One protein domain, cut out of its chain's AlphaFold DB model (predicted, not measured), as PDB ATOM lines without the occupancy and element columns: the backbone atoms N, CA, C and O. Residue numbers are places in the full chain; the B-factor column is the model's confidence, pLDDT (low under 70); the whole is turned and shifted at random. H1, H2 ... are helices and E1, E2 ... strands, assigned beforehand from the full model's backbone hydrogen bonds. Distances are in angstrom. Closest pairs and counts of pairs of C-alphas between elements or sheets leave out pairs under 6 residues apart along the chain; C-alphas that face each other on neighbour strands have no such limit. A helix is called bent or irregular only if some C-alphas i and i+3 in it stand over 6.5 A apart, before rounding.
ATOM      1  N   VAL A 284     -15.710  37.777 -51.956       57.84
ATOM      2  CA  VAL A 284     -16.469  38.800 -51.222       57.84
ATOM      3  C   VAL A 284     -17.946  38.423 -51.170       57.84
ATOM      4  O   VAL A 284     -18.552  38.485 -50.100       57.84
ATOM      5  N   GLN A 285     -18.516  37.982 -52.295       59.34
ATOM      6  CA  GLN A 285     -19.899  37.499 -52.345       59.34
ATOM      7  C   GLN A 285     -20.091  36.229 -51.511       59.34
ATOM      8  O   GLN A 285     -21.077  36.134 -50.785       59.34
ATOM      9  N   ALA A 286     -19.140  35.289 -51.551       58.66
ATOM     10  CA  ALA A 286     -19.181  34.083 -50.724       58.66
ATOM     11  C   ALA A 286     -19.160  34.428 -49.226       58.66
ATOM     12  O   ALA A 286     -20.023  33.980 -48.475       58.66
ATOM     13  N   LYS A 287     -18.242  35.308 -48.798       60.59
ATOM     14  CA  LYS A 287     -18.181  35.787 -47.409       60.59
ATOM     15  C   LYS A 287     -19.478  36.475 -46.981       60.59
ATOM     16  O   LYS A 287     -19.971  36.209 -45.890       60.59
ATOM     17  N   LEU A 288     -20.048  37.326 -47.834       55.00
ATOM     18  CA  LEU A 288     -21.303  38.017 -47.546       55.00
ATOM     19  C   LEU A 288     -22.482  37.038 -47.424       55.00
ATOM     20  O   LEU A 288     -23.306  37.195 -46.525       55.00
ATOM     21  N   ALA A 289     -22.553  36.027 -48.293       59.66
ATOM     22  CA  ALA A 289     -23.583  34.992 -48.242       59.66
ATOM     23  C   ALA A 289     -23.488  34.162 -46.952       59.66
ATOM     24  O   ALA A 289     -24.497  33.979 -46.273       59.66
ATOM     25  N   LEU A 290     -22.277  33.747 -46.566       63.06
ATOM     26  CA  LEU A 290     -22.040  33.041 -45.305       63.06
ATOM     27  C   LEU A 290     -22.418  33.911 -44.098       63.06
ATOM     28  O   LEU A 290     -23.145  33.463 -43.220       63.06
ATOM     29  N   GLN A 291     -22.018  35.187 -44.085       61.94
ATOM     30  CA  GLN A 291     -22.367  36.122 -43.009       61.94
ATOM     31  C   GLN A 291     -23.879  36.347 -42.870       61.94
ATOM     32  O   GLN A 291     -24.374  36.492 -41.755       61.94
ATOM     33  N   GLN A 292     -24.621  36.376 -43.979       59.28
ATOM     34  CA  GLN A 292     -26.083  36.499 -43.958       59.28
ATOM     35  C   GLN A 292     -26.790  35.213 -43.514       59.28
ATOM     36  O   GLN A 292     -27.924  35.286 -43.036       59.28
ATOM     37  N   ALA A 293     -26.150  34.057 -43.696       60.62
ATOM     38  CA  ALA A 293     -26.675  32.767 -43.271       60.62
ATOM     39  C   ALA A 293     -26.494  32.526 -41.766       60.62
ATOM     40  O   ALA A 293     -27.363  31.905 -41.167       60.62
ATOM     41  N   LEU A 294     -25.443  33.073 -41.136       61.56
ATOM     42  CA  LEU A 294     -25.140  32.862 -39.708       61.56
ATOM     43  C   LEU A 294     -26.314  33.147 -38.760       61.56
ATOM     44  O   LEU A 294     -26.456  32.483 -37.743       61.56
ATOM     45  N   SER A 295     -27.159  34.136 -39.066       59.03
ATOM     46  CA  SER A 295     -28.316  34.473 -38.221       59.03
ATOM     47  C   SER A 295     -29.580  33.677 -38.559       59.03
ATOM     48  O   SER A 295     -30.651  34.024 -38.065       59.03
ATOM     49  N   LYS A 296     -29.486  32.726 -39.487       62.75
ATOM     50  CA  LYS A 296     -30.607  31.949 -40.025       62.75
ATOM     51  C   LYS A 296     -30.403  30.445 -39.896       62.75
ATOM     52  O   LYS A 296     -31.375  29.739 -40.062       62.75
ATOM     53  N   THR A 297     -29.183  29.971 -39.640       67.25
ATOM     54  CA  THR A 297     -28.901  28.537 -39.533       67.25
ATOM     55  C   THR A 297     -29.559  27.932 -38.298       67.25
ATOM     56  O   THR A 297     -29.322  28.433 -37.194       67.25
ATOM     57  N   GLU A 298     -30.300  26.835 -38.461       74.12
ATOM     58  CA  GLU A 298     -31.039  26.190 -37.366       74.12
ATOM     59  C   GLU A 298     -30.849  24.668 -37.246       74.12
ATOM     60  O   GLU A 298     -31.751  23.960 -36.814       74.12
ATOM     61  N   ALA A 299     -29.630  24.175 -37.503       79.25
ATOM     62  CA  ALA A 299     -29.309  22.744 -37.432       79.25
ATOM     63  C   ALA A 299     -29.841  22.027 -36.182       79.25
ATOM     64  O   ALA A 299     -29.497  22.374 -35.045       79.25
ATOM     65  N   ALA A 300     -30.564  20.926 -36.390       78.56
ATOM     66  CA  ALA A 300     -31.008  20.049 -35.315       78.56
ATOM     67  C   ALA A 300     -29.867  19.187 -34.748       78.56
ATOM     68  O   ALA A 300     -29.950  18.700 -33.613       78.56
ATOM     69  N   PHE A 301     -28.798  18.974 -35.520       82.12
ATOM     70  CA  PHE A 301     -27.709  18.057 -35.200       82.12
ATOM     71  C   PHE A 301     -26.336  18.724 -35.239       82.12
ATOM     72  O   PHE A 301     -26.109  19.725 -35.904       82.12
ATOM     73  N   THR A 302     -25.362  18.122 -34.553       80.50
ATOM     74  CA  THR A 302     -23.946  18.389 -34.833       80.50
ATOM     75  C   THR A 302     -23.515  17.505 -35.995       80.50
ATOM     76  O   THR A 302     -23.481  16.277 -35.878       80.50
ATOM     77  N   ASN A 303     -23.164  18.120 -37.113       85.44
ATOM     78  CA  ASN A 303     -22.906  17.458 -38.382       85.44
ATOM     79  C   ASN A 303     -21.402  17.386 -38.673       85.44
ATOM     80  O   ASN A 303     -20.618  18.234 -38.242       85.44
ATOM     81  N   LEU A 304     -20.988  16.341 -39.390       86.12
ATOM     82  CA  LEU A 304     -19.630  16.207 -39.916       86.12
ATOM     83  C   LEU A 304     -19.656  16.481 -41.411       86.12
ATOM     84  O   LEU A 304     -20.301  15.748 -42.151       86.12
ATOM     85  N   PHE A 305     -18.914  17.476 -41.857       85.25
ATOM     86  CA  PHE A 305     -18.812  17.865 -43.250       85.25
ATOM     87  C   PHE A 305     -17.446  17.513 -43.830       85.25
ATOM     88  O   PHE A 305     -16.421  17.625 -43.152       85.25
ATOM     89  N   GLY A 306     -17.426  17.134 -45.104       84.69
ATOM     90  CA  GLY A 306     -16.182  16.916 -45.817       84.69
ATOM     91  C   GLY A 306     -16.347  16.848 -47.328       84.69
ATOM     92  O   GLY A 306     -17.421  17.061 -47.893       84.69
ATOM     93  N   LEU A 307     -15.238  16.512 -47.980       85.62
ATOM     94  CA  LEU A 307     -15.131  16.329 -49.421       85.62
ATOM     95  C   LEU A 307     -14.731  14.904 -49.744       85.62
ATOM     96  O   LEU A 307     -13.924  14.316 -49.031       85.62
ATOM     97  N   TYR A 308     -15.220  14.386 -50.864       88.62
ATOM     98  CA  TYR A 308     -14.720  13.153 -51.457       88.62
ATOM     99  C   TYR A 308     -14.438  13.338 -52.944       88.62
ATOM    100  O   TYR A 308     -15.047  14.169 -53.618       88.62
ATOM    101  N   GLU A 309     -13.476  12.573 -53.449       86.88
ATOM    102  CA  GLU A 309     -13.137  12.564 -54.869       86.88
ATOM    103  C   GLU A 309     -14.137  11.706 -55.662       86.88
ATOM    104  O   GLU A 309     -14.398  10.553 -55.301       86.88
ATOM    105  N   VAL A 310     -14.650  12.246 -56.771       84.38
ATOM    106  CA  VAL A 310     -15.534  11.539 -57.712       84.38
ATOM    107  C   VAL A 310     -14.808  11.238 -59.019       84.38
ATOM    108  O   VAL A 310     -14.017  12.041 -59.508       84.38
ATOM    109  N   ASP A 311     -15.094  10.080 -59.620       81.62
ATOM    110  CA  ASP A 311     -14.484   9.694 -60.900       81.62
ATOM    111  C   ASP A 311     -15.040  10.522 -62.065       81.62
ATOM    112  O   ASP A 311     -14.350  10.754 -63.058       81.62
ATOM    113  N   ASN A 312     -16.311  10.929 -61.981       75.81
ATOM    114  CA  ASN A 312     -17.002  11.603 -63.073       75.81
ATOM    115  C   ASN A 312     -18.136  12.501 -62.559       75.81
ATOM    116  O   ASN A 312     -19.164  12.001 -62.106       75.81
ATOM    117  N   ALA A 313     -17.972  13.816 -62.731       71.56
ATOM    118  CA  ALA A 313     -18.945  14.850 -62.364       71.56
ATOM    119  C   ALA A 313     -20.369  14.612 -62.898       71.56
ATOM    120  O   ALA A 313     -21.333  14.910 -62.208       71.56
ATOM    121  N   LEU A 314     -20.516  14.067 -64.112       68.44
ATOM    122  CA  LEU A 314     -21.825  13.888 -64.757       68.44
ATOM    123  C   LEU A 314     -22.605  12.688 -64.227       68.44
ATOM    124  O   LEU A 314     -23.810  12.607 -64.423       68.44
ATOM    125  N   THR A 315     -21.909  11.706 -63.662       74.44
ATOM    126  CA  THR A 315     -22.530  10.444 -63.220       74.44
ATOM    127  C   THR A 315     -22.426  10.231 -61.718       74.44
ATOM    128  O   THR A 315     -22.992   9.278 -61.198       74.44
ATOM    129  N   GLY A 316     -21.615  11.042 -61.037       77.50
ATOM    130  CA  GLY A 316     -21.269  10.882 -59.631       77.50
ATOM    131  C   GLY A 316     -20.465   9.641 -59.296       77.50
ATOM    132  O   GLY A 316     -20.174   9.434 -58.132       77.50
ATOM    133  N   SER A 317     -20.090   8.803 -60.265       82.81
ATOM    134  CA  SER A 317     -19.518   7.494 -59.955       82.81
ATOM    135  C   SER A 317     -18.277   7.589 -59.061       82.81
ATOM    136  O   SER A 317     -17.393   8.409 -59.322       82.81
ATOM    137  N   VAL A 318     -18.178   6.700 -58.073       87.88
ATOM    138  CA  VAL A 318     -17.002   6.565 -57.205       87.88
ATOM    139  C   VAL A 318     -16.552   5.114 -57.167       87.88
ATOM    140  O   VAL A 318     -17.334   4.225 -56.838       87.88
ATOM    141  N   ASN A 319     -15.288   4.850 -57.501       89.12
ATOM    142  CA  ASN A 319     -14.743   3.495 -57.623       89.12
ATOM    143  C   ASN A 319     -15.600   2.608 -58.553       89.12
ATOM    144  O   ASN A 319     -15.749   1.406 -58.326       89.12
ATOM    145  N   GLY A 320     -16.192   3.211 -59.591       87.56
ATOM    146  CA  GLY A 320     -17.111   2.542 -60.520       87.56
ATOM    147  C   GLY A 320     -18.507   2.220 -59.964       87.56
ATOM    148  O   GLY A 320     -19.286   1.570 -60.660       87.56
ATOM    149  N   VAL A 321     -18.838   2.663 -58.748       87.00
ATOM    150  CA  VAL A 321     -20.177   2.550 -58.151       87.00
ATOM    151  C   VAL A 321     -20.983   3.798 -58.489       87.00
ATOM    152  O   VAL A 321     -20.499   4.910 -58.293       87.00
ATOM    153  N   LEU A 322     -22.200   3.615 -59.000       84.44
ATOM    154  CA  LEU A 322     -23.115   4.717 -59.292       84.44
ATOM    155  C   LEU A 322     -23.953   5.090 -58.055       84.44
ATOM    156  O   LEU A 322     -24.244   4.200 -57.249       84.44
ATOM    157  N   PRO A 323     -24.364   6.365 -57.912       83.44
ATOM    158  CA  PRO A 323     -25.192   6.845 -56.803       83.44
ATOM    159  C   PRO A 323     -26.422   5.986 -56.485       83.44
ATOM    160  O   PRO A 323     -26.773   5.819 -55.322       83.44
ATOM    161  N   GLU A 324     -27.064   5.376 -57.481       86.44
ATOM    162  CA  GLU A 324     -28.283   4.585 -57.284       86.44
ATOM    163  C   GLU A 324     -28.070   3.328 -56.419       86.44
ATOM    164  O   GLU A 324     -29.026   2.831 -55.815       86.44
ATOM    165  N   ASP A 325     -26.836   2.818 -56.313       89.81
ATOM    166  CA  ASP A 325     -26.475   1.767 -55.355       89.81
ATOM    167  C   ASP A 325     -26.083   2.387 -54.006       89.81
ATOM    168  O   ASP A 325     -24.931   2.349 -53.582       89.81
ATOM    169  N   LYS A 326     -27.068   2.987 -53.331       88.31
ATOM    170  CA  LYS A 326     -26.918   3.839 -52.135       88.31
ATOM    171  C   LYS A 326     -25.930   3.313 -51.084       88.31
ATOM    172  O   LYS A 326     -25.071   4.049 -50.600       88.31
ATOM    173  N   SER A 327     -26.029   2.029 -50.728       85.19
ATOM    174  CA  SER A 327     -25.183   1.433 -49.682       85.19
ATOM    175  C   SER A 327     -23.742   1.229 -50.151       85.19
ATOM    176  O   SER A 327     -22.793   1.530 -49.419       85.19
ATOM    177  N   ALA A 328     -23.556   0.737 -51.381       87.31
ATOM    178  CA  ALA A 328     -22.227   0.594 -51.964       87.31
ATOM    179  C   ALA A 328     -21.599   1.963 -52.247       87.31
ATOM    180  O   ALA A 328     -20.396   2.139 -52.047       87.31
ATOM    181  N   TYR A 329     -22.413   2.937 -52.651       92.81
ATOM    182  CA  TYR A 329     -21.989   4.293 -52.944       92.81
ATOM    183  C   TYR A 329     -21.486   4.997 -51.692       92.81
ATOM    184  O   TYR A 329     -20.388   5.540 -51.722       92.81
ATOM    185  N   ALA A 330     -22.204   4.917 -50.566       93.69
ATOM    186  CA  ALA A 330     -21.742   5.508 -49.311       93.69
ATOM    187  C   ALA A 330     -20.356   4.975 -48.903       93.69
ATOM    188  O   ALA A 330     -19.476   5.745 -48.523       93.69
ATOM    189  N   LYS A 331     -20.126   3.663 -49.048       91.81
ATOM    190  CA  LYS A 331     -18.819   3.030 -48.795       91.81
ATOM    191  C   LYS A 331     -17.753   3.502 -49.788       91.81
ATOM    192  O   LYS A 331     -16.628   3.780 -49.383       91.81
ATOM    193  N   ALA A 332     -18.096   3.603 -51.071       91.06
ATOM    194  CA  ALA A 332     -17.181   4.062 -52.109       91.06
ATOM    195  C   ALA A 332     -16.791   5.537 -51.918       91.06
ATOM    196  O   ALA A 332     -15.601   5.842 -51.859       91.06
ATOM    197  N   ALA A 333     -17.770   6.424 -51.739       92.12
ATOM    198  CA  ALA A 333     -17.589   7.850 -51.488       92.12
ATOM    199  C   ALA A 333     -16.767   8.097 -50.219       92.12
ATOM    200  O   ALA A 333     -15.716   8.734 -50.278       92.12
ATOM    201  N   LEU A 334     -17.166   7.500 -49.089       93.69
ATOM    202  CA  LEU A 334     -16.473   7.716 -47.819       93.69
ATOM    203  C   LEU A 334     -15.072   7.068 -47.755       93.69
ATOM    204  O   LEU A 334     -14.277   7.407 -46.884       93.69
ATOM    205  N   SER A 335     -14.725   6.185 -48.700       92.44
ATOM    206  CA  SER A 335     -13.352   5.668 -48.856       92.44
ATOM    207  C   SER A 335     -12.395   6.630 -49.571       92.44
ATOM    208  O   SER A 335     -11.185   6.410 -49.553       92.44
ATOM    209  N   ARG A 336     -12.921   7.684 -50.212       88.62
ATOM    210  CA  ARG A 336     -12.152   8.699 -50.955       88.62
ATOM    211  C   ARG A 336     -12.281  10.087 -50.349       88.62
ATOM    212  O   ARG A 336     -12.163  11.090 -51.056       88.62
ATOM    213  N   VAL A 337     -12.547  10.139 -49.051       89.19
ATOM    214  CA  VAL A 337     -12.643  11.400 -48.327       89.19
ATOM    215  C   VAL A 337     -11.287  12.090 -48.308       89.19
ATOM    216  O   VAL A 337     -10.247  11.451 -48.146       89.19
ATOM    217  N   VAL A 338     -11.304  13.408 -48.480       84.31
ATOM    218  CA  VAL A 338     -10.123  14.259 -48.375       84.31
ATOM    219  C   VAL A 338      -9.687  14.302 -46.900       84.31
ATOM    220  O   VAL A 338     -10.423  14.821 -46.064       84.31
ATOM    221  N   PRO A 339      -8.507  13.756 -46.544       68.75
ATOM    222  CA  PRO A 339      -8.132  13.504 -45.148       68.75
ATOM    223  C   PRO A 339      -7.882  14.775 -44.328       68.75
ATOM    224  O   PRO A 339      -8.093  14.768 -43.117       68.75
ATOM    225  N   ASN A 340      -7.468  15.854 -44.994       64.56
ATOM    226  CA  ASN A 340      -7.133  17.139 -44.378       64.56
ATOM    227  C   ASN A 340      -8.274  18.154 -44.509       64.56
ATOM    228  O   ASN A 340      -8.037  19.352 -44.434       64.56
ATOM    229  N   PHE A 341      -9.497  17.683 -44.759       65.00
ATOM    230  CA  PHE A 341     -10.652  18.551 -44.894       65.00
ATOM    231  C   PHE A 341     -11.846  18.007 -44.124       65.00
ATOM    232  O   PHE A 341     -12.533  17.088 -44.575       65.00
ATOM    233  N   VAL A 342     -12.076  18.589 -42.950       60.72
ATOM    234  CA  VAL A 342     -13.214  18.273 -42.093       60.72
ATOM    235  C   VAL A 342     -13.705  19.534 -41.425       60.72
ATOM    236  O   VAL A 342     -12.943  20.184 -40.716       60.72
ATOM    237  N   VAL A 343     -14.996  19.808 -41.570       68.19
ATOM    238  CA  VAL A 343     -15.676  20.846 -40.794       68.19
ATOM    239  C   VAL A 343     -16.721  20.168 -39.921       68.19
ATOM    240  O   VAL A 343     -17.396  19.232 -40.346       68.19
ATOM    241  N   ARG A 344     -16.837  20.594 -38.668       67.31
ATOM    242  CA  ARG A 344     -17.880  20.128 -37.749       67.31
ATOM    243  C   ARG A 344     -18.787  21.309 -37.473       67.31
ATOM    244  O   ARG A 344     -18.338  22.262 -36.853       67.31
ATOM    245  N   ALA A 345     -20.020  21.254 -37.954       65.62
ATOM    246  CA  ALA A 345     -20.950  22.381 -37.926       65.62
ATOM    247  C   ALA A 345     -22.340  21.911 -37.492       65.62
ATOM    248  O   ALA A 345     -22.699  20.765 -37.753       65.62
ATOM    249  N   GLY A 346     -23.110  22.764 -36.817       59.47
ATOM    250  CA  GLY A 346     -24.509  22.482 -36.487       59.47
ATOM    251  C   GLY A 346     -24.923  22.914 -35.079       59.47
ATOM    252  O   GLY A 346     -24.212  23.701 -34.464       59.47
ATOM    253  N   GLY A 347     -26.042  22.382 -34.572       45.44
ATOM    254  CA  GLY A 347     -26.960  22.997 -33.591       45.44
ATOM    255  C   GLY A 347     -26.438  23.582 -32.271       45.44
ATOM    256  O   GLY A 347     -27.226  24.184 -31.551       45.44
ATOM    257  N   LEU A 348     -25.147  23.436 -31.942       51.25
ATOM    258  CA  LEU A 348     -24.449  24.109 -30.832       51.25
ATOM    259  C   LEU A 348     -22.926  24.302 -31.100       51.25
ATOM    260  O   LEU A 348     -22.146  24.382 -30.152       51.25
ATOM    261  N   GLY A 349     -22.457  24.295 -32.356       38.06
ATOM    262  CA  GLY A 349     -21.026  24.288 -32.707       38.06
ATOM    263  C   GLY A 349     -20.564  25.485 -33.546       38.06
ATOM    264  O   GLY A 349     -20.996  25.641 -34.683       38.06
ATOM    265  N   ASP A 350     -19.594  26.246 -33.032       44.84
ATOM    266  CA  ASP A 350     -18.945  27.396 -33.696       44.84
ATOM    267  C   ASP A 350     -17.798  26.983 -34.659       44.84
ATOM    268  O   ASP A 350     -16.682  27.503 -34.613       44.84
ATOM    269  N   GLY A 351     -18.023  25.993 -35.525       44.56
ATOM    270  CA  GLY A 351     -16.974  25.350 -36.334       44.56
ATOM    271  C   GLY A 351     -16.501  26.090 -37.597       44.56
ATOM    272  O   GLY A 351     -16.912  25.734 -38.693       44.56
ATOM    273  N   ILE A 352     -15.636  27.090 -37.396       51.06
ATOM    274  CA  ILE A 352     -14.359  27.478 -38.062       51.06
ATOM    275  C   ILE A 352     -14.032  26.997 -39.507       51.06
ATOM    276  O   ILE A 352     -14.164  25.825 -39.858       51.06
ATOM    277  N   ASN A 353     -13.464  27.934 -40.291       42.31
ATOM    278  CA  ASN A 353     -12.728  27.740 -41.554       42.31
ATOM    279  C   ASN A 353     -11.671  26.621 -41.473       42.31
ATOM    280  O   ASN A 353     -10.906  26.552 -40.515       42.31
ATOM    281  N   GLY A 354     -11.573  25.813 -42.528       46.09
ATOM    282  CA  GLY A 354     -10.471  24.877 -42.743       46.09
ATOM    283  C   GLY A 354      -9.923  25.026 -44.156       46.09
ATOM    284  O   GLY A 354     -10.693  24.988 -45.117       46.09
ATOM    285  N   ASP A 355      -8.607  25.187 -44.281       46.66
ATOM    286  CA  ASP A 355      -7.942  25.193 -45.580       46.66
ATOM    287  C   ASP A 355      -7.948  23.791 -46.193       46.66
ATOM    288  O   ASP A 355      -7.651  22.785 -45.543       46.66
ATOM    289  N   VAL A 356      -8.301  23.719 -47.475       56.34
ATOM    290  CA  VAL A 356      -8.408  22.463 -48.217       56.34
ATOM    291  C   VAL A 356      -7.232  22.341 -49.172       56.34
ATOM    292  O   VAL A 356      -7.157  23.060 -50.166       56.34
ATOM    293  N   ILE A 357      -6.351  21.365 -48.952       53.69
ATOM    294  CA  ILE A 357      -5.381  20.967 -49.979       53.69
ATOM    295  C   ILE A 357      -6.003  19.855 -50.821       53.69
ATOM    296  O   ILE A 357      -6.097  18.699 -50.398       53.69
ATOM    297  N   VAL A 358      -6.407  20.201 -52.038       61.66
ATOM    298  CA  VAL A 358      -6.858  19.251 -53.061       61.66
ATOM    299  C   VAL A 358      -5.874  19.183 -54.222       61.66
ATOM    300  O   VAL A 358      -5.087  20.099 -54.445       61.66
ATOM    301  N   SER A 359      -5.881  18.075 -54.966       61.59
ATOM    302  CA  SER A 359      -4.999  17.927 -56.127       61.59
ATOM    303  C   SER A 359      -5.657  18.497 -57.380       61.59
ATOM    304  O   SER A 359      -6.823  18.218 -57.663       61.59
ATOM    305  N   GLU A 360      -4.879  19.239 -58.163       51.69
ATOM    306  CA  GLU A 360      -5.296  19.757 -59.464       51.69
ATOM    307  C   GLU A 360      -5.764  18.625 -60.403       51.69
ATOM    308  O   GLU A 360      -5.221  17.516 -60.400       51.69
ATOM    309  N   GLY A 361      -6.790  18.902 -61.215       60.84
ATOM    310  CA  GLY A 361      -7.317  17.965 -62.216       60.84
ATOM    311  C   GLY A 361      -8.218  16.856 -61.663       60.84
ATOM    312  O   GLY A 361      -8.597  15.957 -62.415       60.84
ATOM    313  N   ARG A 362      -8.569  16.909 -60.374       71.69
ATOM    314  CA  ARG A 362      -9.547  16.018 -59.735       71.69
ATOM    315  C   ARG A 362     -10.884  16.723 -59.528       71.69
ATOM    316  O   ARG A 362     -10.941  17.948 -59.476       71.69
ATOM    317  N   ILE A 363     -11.945  15.931 -59.405       74.38
ATOM    318  CA  ILE A 363     -13.310  16.412 -59.187       74.38
ATOM    319  C   ILE A 363     -13.714  16.042 -57.764       74.38
ATOM    320  O   ILE A 363     -13.528  14.897 -57.344       74.38
ATOM    321  N   TYR A 364     -14.283  17.002 -57.040       82.38
ATOM    322  CA  TYR A 364     -14.681  16.828 -55.650       82.38
ATOM    323  C   TYR A 364     -16.168  17.100 -55.454       82.38
ATOM    324  O   TYR A 364     -16.790  17.897 -56.164       82.38
ATOM    325  N   ALA A 365     -16.730  16.414 -54.469       84.44
ATOM    326  CA  ALA A 365     -18.125  16.510 -54.094       84.44
ATOM    327  C   ALA A 365     -18.256  16.607 -52.565       84.44
ATOM    328  O   ALA A 365     -17.512  15.927 -51.849       84.44
ATOM    329  N   PRO A 366     -19.172  17.442 -52.048       86.00
ATOM    330  CA  PRO A 366     -19.433  17.523 -50.619       86.00
ATOM    331  C   PRO A 366     -20.245  16.330 -50.117       86.00
ATOM    332  O   PRO A 366     -21.126  15.804 -50.807       86.00
ATOM    333  N   PHE A 367     -19.978  15.944 -48.875       89.94
ATOM    334  CA  PHE A 367     -20.832  15.053 -48.100       89.94
ATOM    335  C   PHE A 367     -21.024  15.609 -46.694       89.94
ATOM    336  O   PHE A 367     -20.181  16.348 -46.180       89.94
ATOM    337  N   VAL A 368     -22.115  15.196 -46.061       90.88
ATOM    338  CA  VAL A 368     -22.377  15.453 -44.649       90.88
ATOM    339  C   VAL A 368     -22.762  14.146 -43.973       90.88
ATOM    340  O   VAL A 368     -23.553  13.380 -44.510       90.88
ATOM    341  N   ILE A 369     -22.230  13.882 -42.784       92.31
ATOM    342  CA  ILE A 369     -22.779  12.884 -41.868       92.31
ATOM    343  C   ILE A 369     -23.618  13.634 -40.840       92.31
ATOM    344  O   ILE A 369     -23.073  14.255 -39.920       92.31
ATOM    345  N   ALA A 370     -24.937  13.574 -41.020       90.81
ATOM    346  CA  ALA A 370     -25.905  14.100 -40.074       90.81
ATOM    347  C   ALA A 370     -25.697  13.431 -38.715       90.81
ATOM    348  O   ALA A 370     -25.488  12.212 -38.643       90.81
ATOM    349  N   HIS A 371     -25.684  14.230 -37.647       84.81
ATOM    350  CA  HIS A 371     -25.374  13.770 -36.286       84.81
ATOM    351  C   HIS A 371     -23.974  13.115 -36.135       84.81
ATOM    352  O   HIS A 371     -23.679  12.436 -35.149       84.81
ATOM    353  N   GLY A 372     -23.077  13.313 -37.110       77.81
ATOM    354  CA  GLY A 372     -21.709  12.784 -37.112       77.81
ATOM    355  C   GLY A 372     -20.675  13.668 -36.407       77.81
ATOM    356  O   GLY A 372     -19.531  13.256 -36.208       77.81
ATOM    357  N   GLY A 373     -21.049  14.878 -35.992       67.25
ATOM    358  CA  GLY A 373     -20.151  15.835 -35.343       67.25
ATOM    359  C   GLY A 373     -19.583  15.352 -34.003       67.25
ATOM    360  O   GLY A 373     -18.521  15.816 -33.598       67.25
ATOM    361  N   ASN A 374     -20.218  14.351 -33.384       68.81
ATOM    362  CA  ASN A 374     -19.785  13.711 -32.137       68.81
ATOM    363  C   ASN A 374     -18.613  12.723 -32.298       68.81
ATOM    364  O   ASN A 374     -18.066  12.248 -31.301       68.81
ATOM    365  N   PHE A 375     -18.220  12.360 -33.524       67.31
ATOM    366  CA  PHE A 375     -17.068  11.475 -33.737       67.31
ATOM    367  C   PHE A 375     -15.754  12.211 -33.448       67.31
ATOM    368  O   PHE A 375     -15.651  13.380 -33.766       67.31
ATOM    369  N   SER A 376     -14.719  11.580 -32.897       61.22
ATOM    370  CA  SER A 376     -13.428  12.242 -32.620       61.22
ATOM    371  C   SER A 376     -12.321  11.786 -33.579       61.22
ATOM    372  O   SER A 376     -12.490  10.812 -34.309       61.22
ATOM    373  N   GLY A 377     -11.188  12.496 -33.587       69.44
ATOM    374  CA  GLY A 377     -10.033  12.167 -34.430       69.44
ATOM    375  C   GLY A 377     -10.116  12.735 -35.849       69.44
ATOM    376  O   GLY A 377     -10.845  13.698 -36.106       69.44
ATOM    377  N   ASN A 378      -9.330  12.154 -36.760       73.19
ATOM    378  CA  ASN A 378      -9.321  12.549 -38.170       73.19
ATOM    379  C   ASN A 378     -10.579  12.035 -38.898       73.19
ATOM    380  O   ASN A 378     -11.353  11.232 -38.373       73.19
ATOM    381  N   VAL A 379     -10.775  12.477 -40.140       78.88
ATOM    382  CA  VAL A 379     -11.962  12.103 -40.920       78.88
ATOM    383  C   VAL A 379     -12.093  10.603 -41.150       78.88
ATOM    384  O   VAL A 379     -13.203  10.082 -41.169       78.88
ATOM    385  N   GLN A 380     -10.973   9.894 -41.290       80.81
ATOM    386  CA  GLN A 380     -10.980   8.457 -41.510       80.81
ATOM    387  C   GLN A 380     -11.473   7.731 -40.258       80.81
ATOM    388  O   GLN A 380     -12.258   6.791 -40.369       80.81
ATOM    389  N   ASP A 381     -11.068   8.189 -39.074       80.06
ATOM    390  CA  ASP A 381     -11.551   7.667 -37.797       80.06
ATOM    391  C   ASP A 381     -13.048   7.943 -37.616       80.06
ATOM    392  O   ASP A 381     -13.793   7.048 -37.213       80.06
ATOM    393  N   ALA A 382     -13.513   9.135 -38.001       82.94
ATOM    394  CA  ALA A 382     -14.927   9.488 -37.963       82.94
ATOM    395  C   ALA A 382     -15.772   8.653 -38.939       82.94
ATOM    396  O   ALA A 382     -16.820   8.134 -38.558       82.94
ATOM    397  N   VAL A 383     -15.296   8.445 -40.170       86.50
ATOM    398  CA  VAL A 383     -15.921   7.554 -41.162       86.50
ATOM    399  C   VAL A 383     -15.963   6.112 -40.652       86.50
ATOM    400  O   VAL A 383     -16.986   5.436 -40.767       86.50
ATOM    401  N   ASN A 384     -14.874   5.634 -40.048       85.56
ATOM    402  CA  ASN A 384     -14.823   4.299 -39.463       85.56
ATOM    403  C   ASN A 384     -15.844   4.161 -38.326       85.56
ATOM    404  O   ASN A 384     -16.574   3.171 -38.285       85.56
ATOM    405  N   ALA A 385     -15.921   5.150 -37.428       85.44
ATOM    406  CA  ALA A 385     -16.880   5.186 -36.326       85.44
ATOM    407  C   ALA A 385     -18.329   5.240 -36.829       85.44
ATOM    408  O   ALA A 385     -19.173   4.486 -36.343       85.44
ATOM    409  N   PHE A 386     -18.601   6.047 -37.855       92.19
ATOM    410  CA  PHE A 386     -19.888   6.091 -38.538       92.19
ATOM    411  C   PHE A 386     -20.306   4.703 -39.038       92.19
ATOM    412  O   PHE A 386     -21.385   4.230 -38.683       92.19
ATOM    413  N   PHE A 387     -19.443   3.998 -39.776       91.25
ATOM    414  CA  PHE A 387     -19.773   2.668 -40.294       91.25
ATOM    415  C   PHE A 387     -19.883   1.582 -39.211       91.25
ATOM    416  O   PHE A 387     -20.497   0.548 -39.464       91.25
ATOM    417  N   GLN A 388     -19.349   1.786 -38.000       89.75
ATOM    418  CA  GLN A 388     -19.656   0.890 -36.876       89.75
ATOM    419  C   GLN A 388     -21.108   1.037 -36.405       89.75
ATOM    420  O   GLN A 388     -21.703   0.062 -35.948       89.75
ATOM    421  N   VAL A 389     -21.676   2.242 -36.509       90.75
ATOM    422  CA  VAL A 389     -23.042   2.548 -36.060       90.75
ATOM    423  C   VAL A 389     -24.065   2.313 -37.174       90.75
ATOM    424  O   VAL A 389     -25.118   1.731 -36.923       90.75
ATOM    425  N   ASN A 390     -23.755   2.727 -38.404       94.00
ATOM    426  CA  ASN A 390     -24.627   2.612 -39.571       94.00
ATOM    427  C   ASN A 390     -23.877   1.982 -40.768       94.00
ATOM    428  O   ASN A 390     -23.537   2.672 -41.732       94.00
ATOM    429  N   PRO A 391     -23.590   0.664 -40.730       91.62
ATOM    430  CA  PRO A 391     -22.686  -0.006 -41.676       91.62
ATOM    431  C   PRO A 391     -23.147   0.027 -43.133       91.62
ATOM    432  O   PRO A 391     -22.320  -0.084 -44.036       91.62
ATOM    433  N   ASP A 392     -24.447   0.174 -43.369       93.50
ATOM    434  CA  ASP A 392     -25.027   0.196 -44.710       93.50
ATOM    435  C   ASP A 392     -25.538   1.579 -45.118       93.50
ATOM    436  O   ASP A 392     -26.157   1.684 -46.176       93.50
ATOM    437  N   ASN A 393     -25.274   2.611 -44.304       96.44
ATOM    438  CA  ASN A 393     -25.866   3.942 -44.430       96.44
ATOM    439  C   ASN A 393     -27.392   3.863 -44.611       96.44
ATOM    440  O   ASN A 393     -27.946   4.387 -45.566       96.44
ATOM    441  N   SER A 394     -28.081   3.118 -43.748       94.94
ATOM    442  CA  SER A 394     -29.540   3.005 -43.788       94.94
ATOM    443  C   SER A 394     -30.203   4.326 -43.386       94.94
ATOM    444  O   SER A 394     -29.644   5.034 -42.542       94.94
ATOM    445  N   PRO A 395     -31.386   4.655 -43.942       91.62
ATOM    446  CA  PRO A 395     -32.069   5.897 -43.610       91.62
ATOM    447  C   PRO A 395     -32.526   5.889 -42.153       91.62
ATOM    448  O   PRO A 395     -32.857   4.840 -41.586       91.62
ATOM    449  N   ALA A 396     -32.584   7.077 -41.566       87.31
ATOM    450  CA  ALA A 396     -33.215   7.271 -40.277       87.31
ATOM    451  C   ALA A 396     -34.729   7.007 -40.343       87.31
ATOM    452  O   ALA A 396     -35.385   7.121 -41.375       87.31
ATOM    453  N   THR A 397     -35.286   6.645 -39.195       84.31
ATOM    454  CA  THR A 397     -36.717   6.435 -38.964       84.31
ATOM    455  C   THR A 397     -37.219   7.461 -37.956       84.31
ATOM    456  O   THR A 397     -36.435   8.016 -37.183       84.31
ATOM    457  N   ALA A 398     -38.538   7.642 -37.867       75.25
ATOM    458  CA  ALA A 398     -39.149   8.517 -36.864       75.25
ATOM    459  C   ALA A 398     -38.740   8.180 -35.410       75.25
ATOM    460  O   ALA A 398     -38.832   9.025 -34.530       75.25
ATOM    461  N   GLN A 399     -38.290   6.950 -35.137       79.62
ATOM    462  CA  GLN A 399     -37.891   6.501 -33.801       79.62
ATOM    463  C   GLN A 399     -36.423   6.770 -33.465       79.62
ATOM    464  O   GLN A 399     -36.075   6.759 -32.287       79.62
ATOM    465  N   ASN A 400     -35.555   6.937 -34.464       80.31
ATOM    466  CA  ASN A 400     -34.110   7.007 -34.244       80.31
ATOM    467  C   ASN A 400     -33.419   8.166 -34.965       80.31
ATOM    468  O   ASN A 400     -32.201   8.255 -34.853       80.31
ATOM    469  N   TYR A 401     -34.148   9.052 -35.647       82.00
ATOM    470  CA  TYR A 401     -33.547  10.160 -36.394       82.00
ATOM    471  C   TYR A 401     -32.647  11.076 -35.557       82.00
ATOM    472  O   TYR A 401     -31.659  11.571 -36.071       82.00
ATOM    473  N   THR A 402     -32.909  11.213 -34.258       81.69
ATOM    474  CA  THR A 402     -32.075  11.999 -33.331       81.69
ATOM    475  C   THR A 402     -30.840  11.262 -32.806       81.69
ATOM    476  O   THR A 402     -30.091  11.804 -32.000       81.69
ATOM    477  N   THR A 403     -30.642   9.994 -33.178       81.88
ATOM    478  CA  THR A 403     -29.582   9.139 -32.607       81.88
ATOM    479  C   THR A 403     -28.786   8.371 -33.652       81.88
ATOM    480  O   THR A 403     -27.605   8.113 -33.433       81.88
ATOM    481  N   LEU A 404     -29.399   8.007 -34.780       88.19
ATOM    482  CA  LEU A 404     -28.743   7.296 -35.868       88.19
ATOM    483  C   LEU A 404     -28.024   8.308 -36.772       88.19
ATOM    484  O   LEU A 404     -28.703   9.098 -37.420       88.19
ATOM    485  N   PRO A 405     -26.686   8.270 -36.870       94.00
ATOM    486  CA  PRO A 405     -25.976   9.074 -37.848       94.00
ATOM    487  C   PRO A 405     -26.254   8.554 -39.264       94.00
ATOM    488  O   PRO A 405     -26.285   7.338 -39.502       94.00
ATOM    489  N   VAL A 406     -26.434   9.472 -40.212       95.69
ATOM    490  CA  VAL A 406     -26.738   9.166 -41.619       95.69
ATOM    491  C   VAL A 406     -25.855  10.024 -42.514       95.69
ATOM    492  O   VAL A 406     -25.728  11.223 -42.291       95.69
ATOM    493  N   ALA A 407     -25.223   9.412 -43.512       95.25
ATOM    494  CA  ALA A 407     -24.426  10.129 -44.496       95.25
ATOM    495  C   ALA A 407     -25.285  10.528 -45.701       95.25
ATOM    496  O   ALA A 407     -25.930   9.678 -46.325       95.25
ATOM    497  N   TYR A 408     -25.231  11.809 -46.045       93.81
ATOM    498  CA  TYR A 408     -25.850  12.406 -47.214       93.81
ATOM    499  C   TYR A 408     -24.791  12.997 -48.146       93.81
ATOM    500  O   TYR A 408     -23.753  13.511 -47.725       93.81
ATOM    501  N   PHE A 409     -25.068  12.918 -49.438       90.25
ATOM    502  CA  PHE A 409     -24.176  13.245 -50.534       90.25
ATOM    503  C   PHE A 409     -24.863  14.215 -51.494       90.25
ATOM    504  O   PHE A 409     -26.091  14.273 -51.596       90.25
ATOM    505  N   SER A 410     -24.049  14.958 -52.238       83.88
ATOM    506  CA  SER A 410     -24.508  15.872 -53.287       83.88
ATOM    507  C   SER A 410     -25.223  15.201 -54.463       83.88
ATOM    508  O   SER A 410     -26.007  15.840 -55.164       83.88
ATOM    509  N   PHE A 411     -24.951  13.920 -54.704       80.00
ATOM    510  CA  PHE A 411     -25.683  13.108 -55.670       80.00
ATOM    511  C   PHE A 411     -26.895  12.526 -54.946       80.00
ATOM    512  O   PHE A 411     -26.787  11.494 -54.289       80.00
ATOM    513  N   GLY A 412     -28.043  13.208 -55.011       75.81
ATOM    514  CA  GLY A 412     -29.213  12.901 -54.180       75.81
ATOM    515  C   GLY A 412     -29.753  11.476 -54.338       75.81
ATOM    516  O   GLY A 412     -30.307  10.912 -53.396       75.81
ATOM    517  N   SER A 413     -29.522  10.828 -55.483       80.94
ATOM    518  CA  SER A 413     -29.841   9.408 -55.689       80.94
ATOM    519  C   SER A 413     -29.055   8.455 -54.775       80.94
ATOM    520  O   SER A 413     -29.554   7.362 -54.501       80.94
ATOM    521  N   ALA A 414     -27.900   8.883 -54.247       85.12
ATOM    522  CA  ALA A 414     -27.121   8.167 -53.235       85.12
ATOM    523  C   ALA A 414     -27.686   8.280 -51.819       85.12
ATOM    524  O   ALA A 414     -27.325   7.475 -50.954       85.12
ATOM    525  N   ASN A 415     -28.571   9.245 -51.565       91.12
ATOM    526  CA  ASN A 415     -29.078   9.488 -50.224       91.12
ATOM    527  C   ASN A 415     -30.057   8.390 -49.807       91.12
ATOM    528  O   ASN A 415     -30.921   7.972 -50.594       91.12
ATOM    529  N   PRO A 416     -29.935   7.880 -48.575       90.38
ATOM    530  CA  PRO A 416     -30.634   6.670 -48.172       90.38
ATOM    531  C   PRO A 416     -32.155   6.822 -48.114       90.38
ATOM    532  O   PRO A 416     -32.866   5.887 -48.492       90.38
ATOM    533  N   ASP A 417     -32.656   8.001 -47.760       86.00
ATOM    534  CA  ASP A 417     -34.084   8.349 -47.784       86.00
ATOM    535  C   ASP A 417     -34.586   8.791 -49.172       86.00
ATOM    536  O   ASP A 417     -35.789   8.816 -49.422       86.00
ATOM    537  N   GLY A 418     -33.671   9.021 -50.117       82.38
ATOM    538  CA  GLY A 418     -33.977   9.386 -51.498       82.38
ATOM    539  C   GLY A 418     -34.310  10.861 -51.704       82.38
ATOM    540  O   GLY A 418     -34.787  11.200 -52.787       82.38
ATOM    541  N   ALA A 419     -34.069  11.711 -50.706       82.81
ATOM    542  CA  ALA A 419     -34.155  13.157 -50.844       82.81
ATOM    543  C   ALA A 419     -32.764  13.778 -50.995       82.81
ATOM    544  O   ALA A 419     -31.741  13.173 -50.677       82.81
ATOM    545  N   ALA A 420     -32.710  15.004 -51.505       82.00
ATOM    546  CA  ALA A 420     -31.481  15.774 -51.435       82.00
ATOM    547  C   ALA A 420     -31.403  16.496 -50.099       82.00
ATOM    548  O   ALA A 420     -32.382  17.090 -49.662       82.00
ATOM    549  N   HIS A 421     -30.205  16.490 -49.533       86.12
ATOM    550  CA  HIS A 421     -29.889  17.218 -48.312       86.12
ATOM    551  C   HIS A 421     -28.884  18.337 -48.552       86.12
ATOM    552  O   HIS A 421     -28.618  19.108 -47.650       86.12
ATOM    553  N   ILE A 422     -28.312  18.449 -49.755       84.94
ATOM    554  CA  ILE A 422     -27.363  19.508 -50.107       84.94
ATOM    555  C   ILE A 422     -27.931  20.296 -51.282       84.94
ATOM    556  O   ILE A 422     -28.361  19.714 -52.279       84.94
ATOM    557  N   LYS A 423     -27.891  21.623 -51.177       77.44
ATOM    558  CA  LYS A 423     -28.359  22.563 -52.197       77.44
ATOM    559  C   LYS A 423     -27.257  23.551 -52.544       77.44
ATOM    560  O   LYS A 423     -26.552  24.018 -51.663       77.44
ATOM    561  N   SER A 424     -27.108  23.903 -53.821       72.62
ATOM    562  CA  SER A 424     -26.216  24.995 -54.225       72.62
ATOM    563  C   SER A 424     -26.970  26.323 -54.273       72.62
ATOM    564  O   SER A 424     -28.065  26.397 -54.830       72.62
ATOM    565  N   PHE A 425     -26.355  27.375 -53.737       67.19
ATOM    566  CA  PHE A 425     -26.814  28.761 -53.847       67.19
ATOM    567  C   PHE A 425     -26.036  29.564 -54.909       67.19
ATOM    568  O   PHE A 425     -26.290  30.752 -55.096       67.19
ATOM    569  N   GLY A 426     -25.118  28.918 -55.640       64.81
ATOM    570  CA  GLY A 426     -24.206  29.567 -56.588       64.81
ATOM    571  C   GLY A 426     -22.932  30.102 -55.924       64.81
ATOM    572  O   GLY A 426     -22.814  30.106 -54.704       64.81
ATOM    573  N   ASN A 427     -21.950  30.517 -56.735       62.16
ATOM    574  CA  ASN A 427     -20.641  31.014 -56.273       62.16
ATOM    575  C   ASN A 427     -19.934  30.073 -55.270       62.16
ATOM    576  O   ASN A 427     -19.370  30.521 -54.277       62.16
ATOM    577  N   ASN A 428     -20.032  28.758 -55.506       66.94
ATOM    578  CA  ASN A 428     -19.569  27.699 -54.602       66.94
ATOM    579  C   ASN A 428     -20.100  27.783 -53.159       66.94
ATOM    580  O   ASN A 428     -19.498  27.195 -52.267       66.94
ATOM    581  N   VAL A 429     -21.238  28.441 -52.935       70.69
ATOM    582  CA  VAL A 429     -21.964  28.422 -51.661       70.69
ATOM    583  C   VAL A 429     -23.012  27.313 -51.695       70.69
ATOM    584  O   VAL A 429     -23.727  27.134 -52.689       70.69
ATOM    585  N   PHE A 430     -23.123  26.572 -50.600       77.00
ATOM    586  CA  PHE A 430     -24.001  25.420 -50.458       77.00
ATOM    587  C   PHE A 430     -24.714  25.444 -49.107       77.00
ATOM    588  O   PHE A 430     -24.140  25.873 -48.111       77.00
ATOM    589  N   GLY A 431     -25.956  24.973 -49.099       79.50
ATOM    590  CA  GLY A 431     -26.780  24.761 -47.915       79.50
ATOM    591  C   GLY A 431     -27.000  23.280 -47.646       79.50
ATOM    592  O   GLY A 431     -26.958  22.468 -48.578       79.50
ATOM    593  N   PHE A 432     -27.249  22.943 -46.387       86.62
ATOM    594  CA  PHE A 432     -27.515  21.594 -45.914       86.62
ATOM    595  C   PHE A 432     -28.815  21.536 -45.115       86.62
ATOM    596  O   PHE A 432     -29.104  22.475 -44.386       86.62
ATOM    597  N   GLU A 433     -29.535  20.429 -45.268       87.25
ATOM    598  CA  GLU A 433     -30.690  20.008 -44.472       87.25
ATOM    599  C   GLU A 433     -30.283  18.772 -43.653       87.25
ATOM    600  O   GLU A 433     -29.972  17.724 -44.233       87.25
ATOM    601  N   ASP A 434     -30.265  18.856 -42.327       86.25
ATOM    602  CA  ASP A 434     -29.764  17.802 -41.444       86.25
ATOM    603  C   ASP A 434     -30.832  16.811 -40.978       86.25
ATOM    604  O   ASP A 434     -30.521  15.648 -40.677       86.25
ATOM    605  N   LEU A 435     -32.094  17.222 -41.034       87.06
ATOM    606  CA  LEU A 435     -33.240  16.403 -40.695       87.06
ATOM    607  C   LEU A 435     -33.620  15.453 -41.844       87.06
ATOM    608  O   LEU A 435     -33.705  15.861 -42.997       87.06
ATOM    609  N   PRO A 436     -33.880  14.158 -41.569       84.12
ATOM    610  CA  PRO A 436     -34.195  13.186 -42.613       84.12
ATOM    611  C   PRO A 436     -35.538  13.447 -43.291       84.12
ATOM    612  O   PRO A 436     -36.554  13.759 -42.650       84.12
ATOM    613  N   ALA A 437     -35.576  13.172 -44.591       83.38
ATOM    614  CA  ALA A 437     -36.802  13.237 -45.361       83.38
ATOM    615  C   ALA A 437     -37.729  12.046 -45.066       83.38
ATOM    616  O   ALA A 437     -37.338  10.980 -44.588       83.38
ATOM    617  N   GLY A 438     -39.019  12.220 -45.362       75.06
ATOM    618  CA  GLY A 438     -40.003  11.133 -45.294       75.06
ATOM    619  C   GLY A 438     -40.402  10.670 -43.886       75.06
ATOM    620  O   GLY A 438     -41.260   9.792 -43.772       75.06
ATOM    621  N   VAL A 439     -39.851  11.268 -42.819       74.94
ATOM    622  CA  VAL A 439     -40.258  10.996 -41.423       74.94
ATOM    623  C   VAL A 439     -41.013  12.156 -40.758       74.94
ATOM    624  O   VAL A 439     -41.431  12.021 -39.611       74.94
ATOM    625  N   GLY A 440     -41.257  13.249 -41.493       72.69
ATOM    626  CA  GLY A 440     -42.114  14.367 -41.072       72.69
ATOM    627  C   GLY A 440     -41.453  15.372 -40.129       72.69
ATOM    628  O   GLY A 440     -42.155  15.968 -39.320       72.69
ATOM    629  N   VAL A 441     -40.125  15.502 -40.203       74.25
ATOM    630  CA  VAL A 441     -39.335  16.401 -39.344       74.25
ATOM    631  C   VAL A 441     -38.540  17.438 -40.135       74.25
ATOM    632  O   VAL A 441     -38.391  18.536 -39.634       74.25
ATOM    633  N   SER A 442     -38.094  17.106 -41.351       80.25
ATOM    634  CA  SER A 442     -37.396  18.026 -42.259       80.25
ATOM    635  C   SER A 442     -38.291  19.181 -42.717       80.25
ATOM    636  O   SER A 442     -39.452  18.950 -43.086       80.25
ATOM    637  N   ASP A 443     -37.743  20.394 -42.701       76.69
ATOM    638  CA  ASP A 443     -38.380  21.640 -43.143       76.69
ATOM    639  C   ASP A 443     -37.889  22.103 -44.530       76.69
ATOM    640  O   ASP A 443     -38.566  22.903 -45.182       76.69
ATOM    641  N   TYR A 444     -36.833  21.471 -45.058       77.31
ATOM    642  CA  TYR A 444     -36.327  21.605 -46.430       77.31
ATOM    643  C   TYR A 444     -35.862  23.017 -46.786       77.31
ATOM    644  O   TYR A 444     -35.934  23.428 -47.957       77.31
ATOM    645  N   ASP A 445     -35.386  23.777 -45.809       74.94
ATOM    646  CA  ASP A 445     -34.906  25.131 -46.050       74.94
ATOM    647  C   ASP A 445     -33.408  25.189 -46.400       74.94
ATOM    648  O   ASP A 445     -32.948  26.167 -47.010       74.94
ATOM    649  N   PHE A 446     -32.686  24.085 -46.157       81.44
ATOM    650  CA  PHE A 446     -31.253  23.918 -46.405       81.44
ATOM    651  C   PHE A 446     -30.389  24.977 -45.706       81.44
ATOM    652  O   PHE A 446     -29.321  25.348 -46.216       81.44
ATOM    653  N   ASN A 447     -30.864  25.517 -44.587       77.50
ATOM    654  CA  ASN A 447     -30.170  26.534 -43.820       77.50
ATOM    655  C   ASN A 447     -29.409  25.935 -42.623       77.50
ATOM    656  O   ASN A 447     -28.525  26.616 -42.103       77.50
ATOM    657  N   ASP A 448     -29.671  24.674 -42.246       80.75
ATOM    658  CA  ASP A 448     -29.079  24.008 -41.074       80.75
ATOM    659  C   ASP A 448     -27.558  24.147 -41.034       80.75
ATOM    660  O   ASP A 448     -26.928  24.314 -39.987       80.75
ATOM    661  N   THR A 449     -26.921  24.115 -42.201       80.19
ATOM    662  CA  THR A 449     -25.531  24.541 -42.352       80.19
ATOM    663  C   THR A 449     -25.325  25.178 -43.718       80.19
ATOM    664  O   THR A 449     -25.724  24.613 -44.732       80.19
ATOM    665  N   VAL A 450     -24.627  26.317 -43.765       77.19
ATOM    666  CA  VAL A 450     -24.212  26.955 -45.021       77.19
ATOM    667  C   VAL A 450     -22.690  27.028 -45.081       77.19
ATOM    668  O   VAL A 450     -22.044  27.492 -44.146       77.19
ATOM    669  N   PHE A 451     -22.108  26.565 -46.184       76.12
ATOM    670  CA  PHE A 451     -20.659  26.476 -46.383       76.12
ATOM    671  C   PHE A 451     -20.265  26.900 -47.800       76.12
ATOM    672  O   PHE A 451     -21.095  26.927 -48.706       76.12
ATOM    673  N   SER A 452     -18.992  27.249 -47.999       72.06
ATOM    674  CA  SER A 452     -18.456  27.635 -49.308       72.06
ATOM    675  C   SER A 452     -17.106  26.984 -49.585       72.06
ATOM    676  O   SER A 452     -16.332  26.764 -48.657       72.06
ATOM    677  N   PHE A 453     -16.809  26.728 -50.862       68.69
ATOM    678  CA  PHE A 453     -15.494  26.268 -51.329       68.69
ATOM    679  C   PHE A 453     -14.854  27.304 -52.253       68.69
ATOM    680  O   PHE A 453     -15.422  27.636 -53.295       68.69
TER     681      PHE A 453
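AT A GLANCE: This is residues 284 to 453 of the 454 residues of the protein "DUF4114 domain-containing protein" of Cylindrospermopsis curvispora GIHE-G1 (UniProt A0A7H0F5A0). Two antiparallel sheets stand partly face to face with their strands crossed, and helices cover the far side of each: a strongly twisted four-stranded sheet has H2 and H3 over one face, a smaller three-stranded sheet over the other, and H1 beyond the smaller sheet. Long links loop round the sides of this stack, and E2, at one edge of the larger sheet, is sharply bent. The printed part has 170 residues with three named helices and seven named strands, in the order H1 E1 H2 E2 E3 H3 E4 E5 E6 E7; the sheets run E2 E1 E3 E4 and E5 E6 E7. The class is mixed, helices and strands, with 74 residues, under half of those printed, in named elements. The whole is compact, with a radius of gyration of the C-alphas of 14.7 A, and rounded, with spans of 43 by 37 by 30 A.

IN THESE COORDINATES: In the larger sheet, E1 is residues 302 to 310, 25.3 A long, from C-alpha 302 at (-23.946, 18.389, -34.833). E3, residues 363 to 370, is 23.0 A long; E2, residues 337 to 346, is 20.1 A long and bends by 98 degrees at residue 340; E4 is residues 406 to 409. H2 is residues 326 to 334, 11.9 A long, and H3 is residues 379 to 389, 15.4 A long. The smaller sheet holds E5, residues 422 to 426, E6, residues 429 to 432, and E7, residues 449 to 452, which ends with C-alpha 452 at (-18.456, 27.635, -49.308). H1, residues 284 to 293, is 14.3 A long and begins with C-alpha 284 at (-16.469, 38.800, -51.222).

HOW THE PARTS SIT: In the larger sheet E1 and E3 are antiparallel inner strands, with N 308 and O 365 2.9 A apart, within hydrogen-bond range. E2 is an edge strand, antiparallel to E1, with N 305 and O 343 at 2.8 A. E4 is the other edge strand, antiparallel to E3, with N 368 and O 408 at 2.9 A. H2 and H3 are on the same face of this sheet, making two layers, helices on one face of a sheet. The closest C-alphas of H2 and E1 are those of Ala 333 and Tyr 308, 6.0 A apart; those of H3 and E2 are Val 379 and Pro 339, 5.9 A apart. H3 has a height over the sheet of 8.5 A. H2 and H3 are close but not clearly touching, their closest C-alphas, of Leu 334 and Val 383, 6.7 A apart, at a shallow tilt of 26 degrees, opposite ways. The two sheets form a sandwich, two sheets face to face: the parts that face each other are 10.4 A centre to centre, with strands at 48 degrees. The closest C-alphas of E2 and E7, those of Gly 346 and Thr 449, are 6.3 A apart. E5, E6 and E7 form a meander, each strand the antiparallel neighbour of the one before; E5 and E6 are a hairpin, with N 423 and O 431 at 2.9 A, and E6 and E7 are another, with N 430 and O 451 at 2.8 A. H1 is on this sheet, also as two layers, at a height over the sheet of 8.5 A; it is over E7 and runs along the strands, at 4 degrees to E7 on the local plane. Their closest C-alphas are those of Leu 290 and Val 450, 6.5 A apart. In H1, H2 and H3 every O i to N i+4 pair is within hydrogen-bond range.

THE WHOLE: The two C-alphas farthest apart, those of Glu 360 and Gln 399, are 43.6 A apart. The printed part has no cut. The links E1 to H2, E2 to E3, H3 to E4, E4 to E5 and E6 to E7 are long. The mean pLDDT of the printed part is 77.1; 48 residues are under 70, among them residues 284 to 297 and 339 to 361.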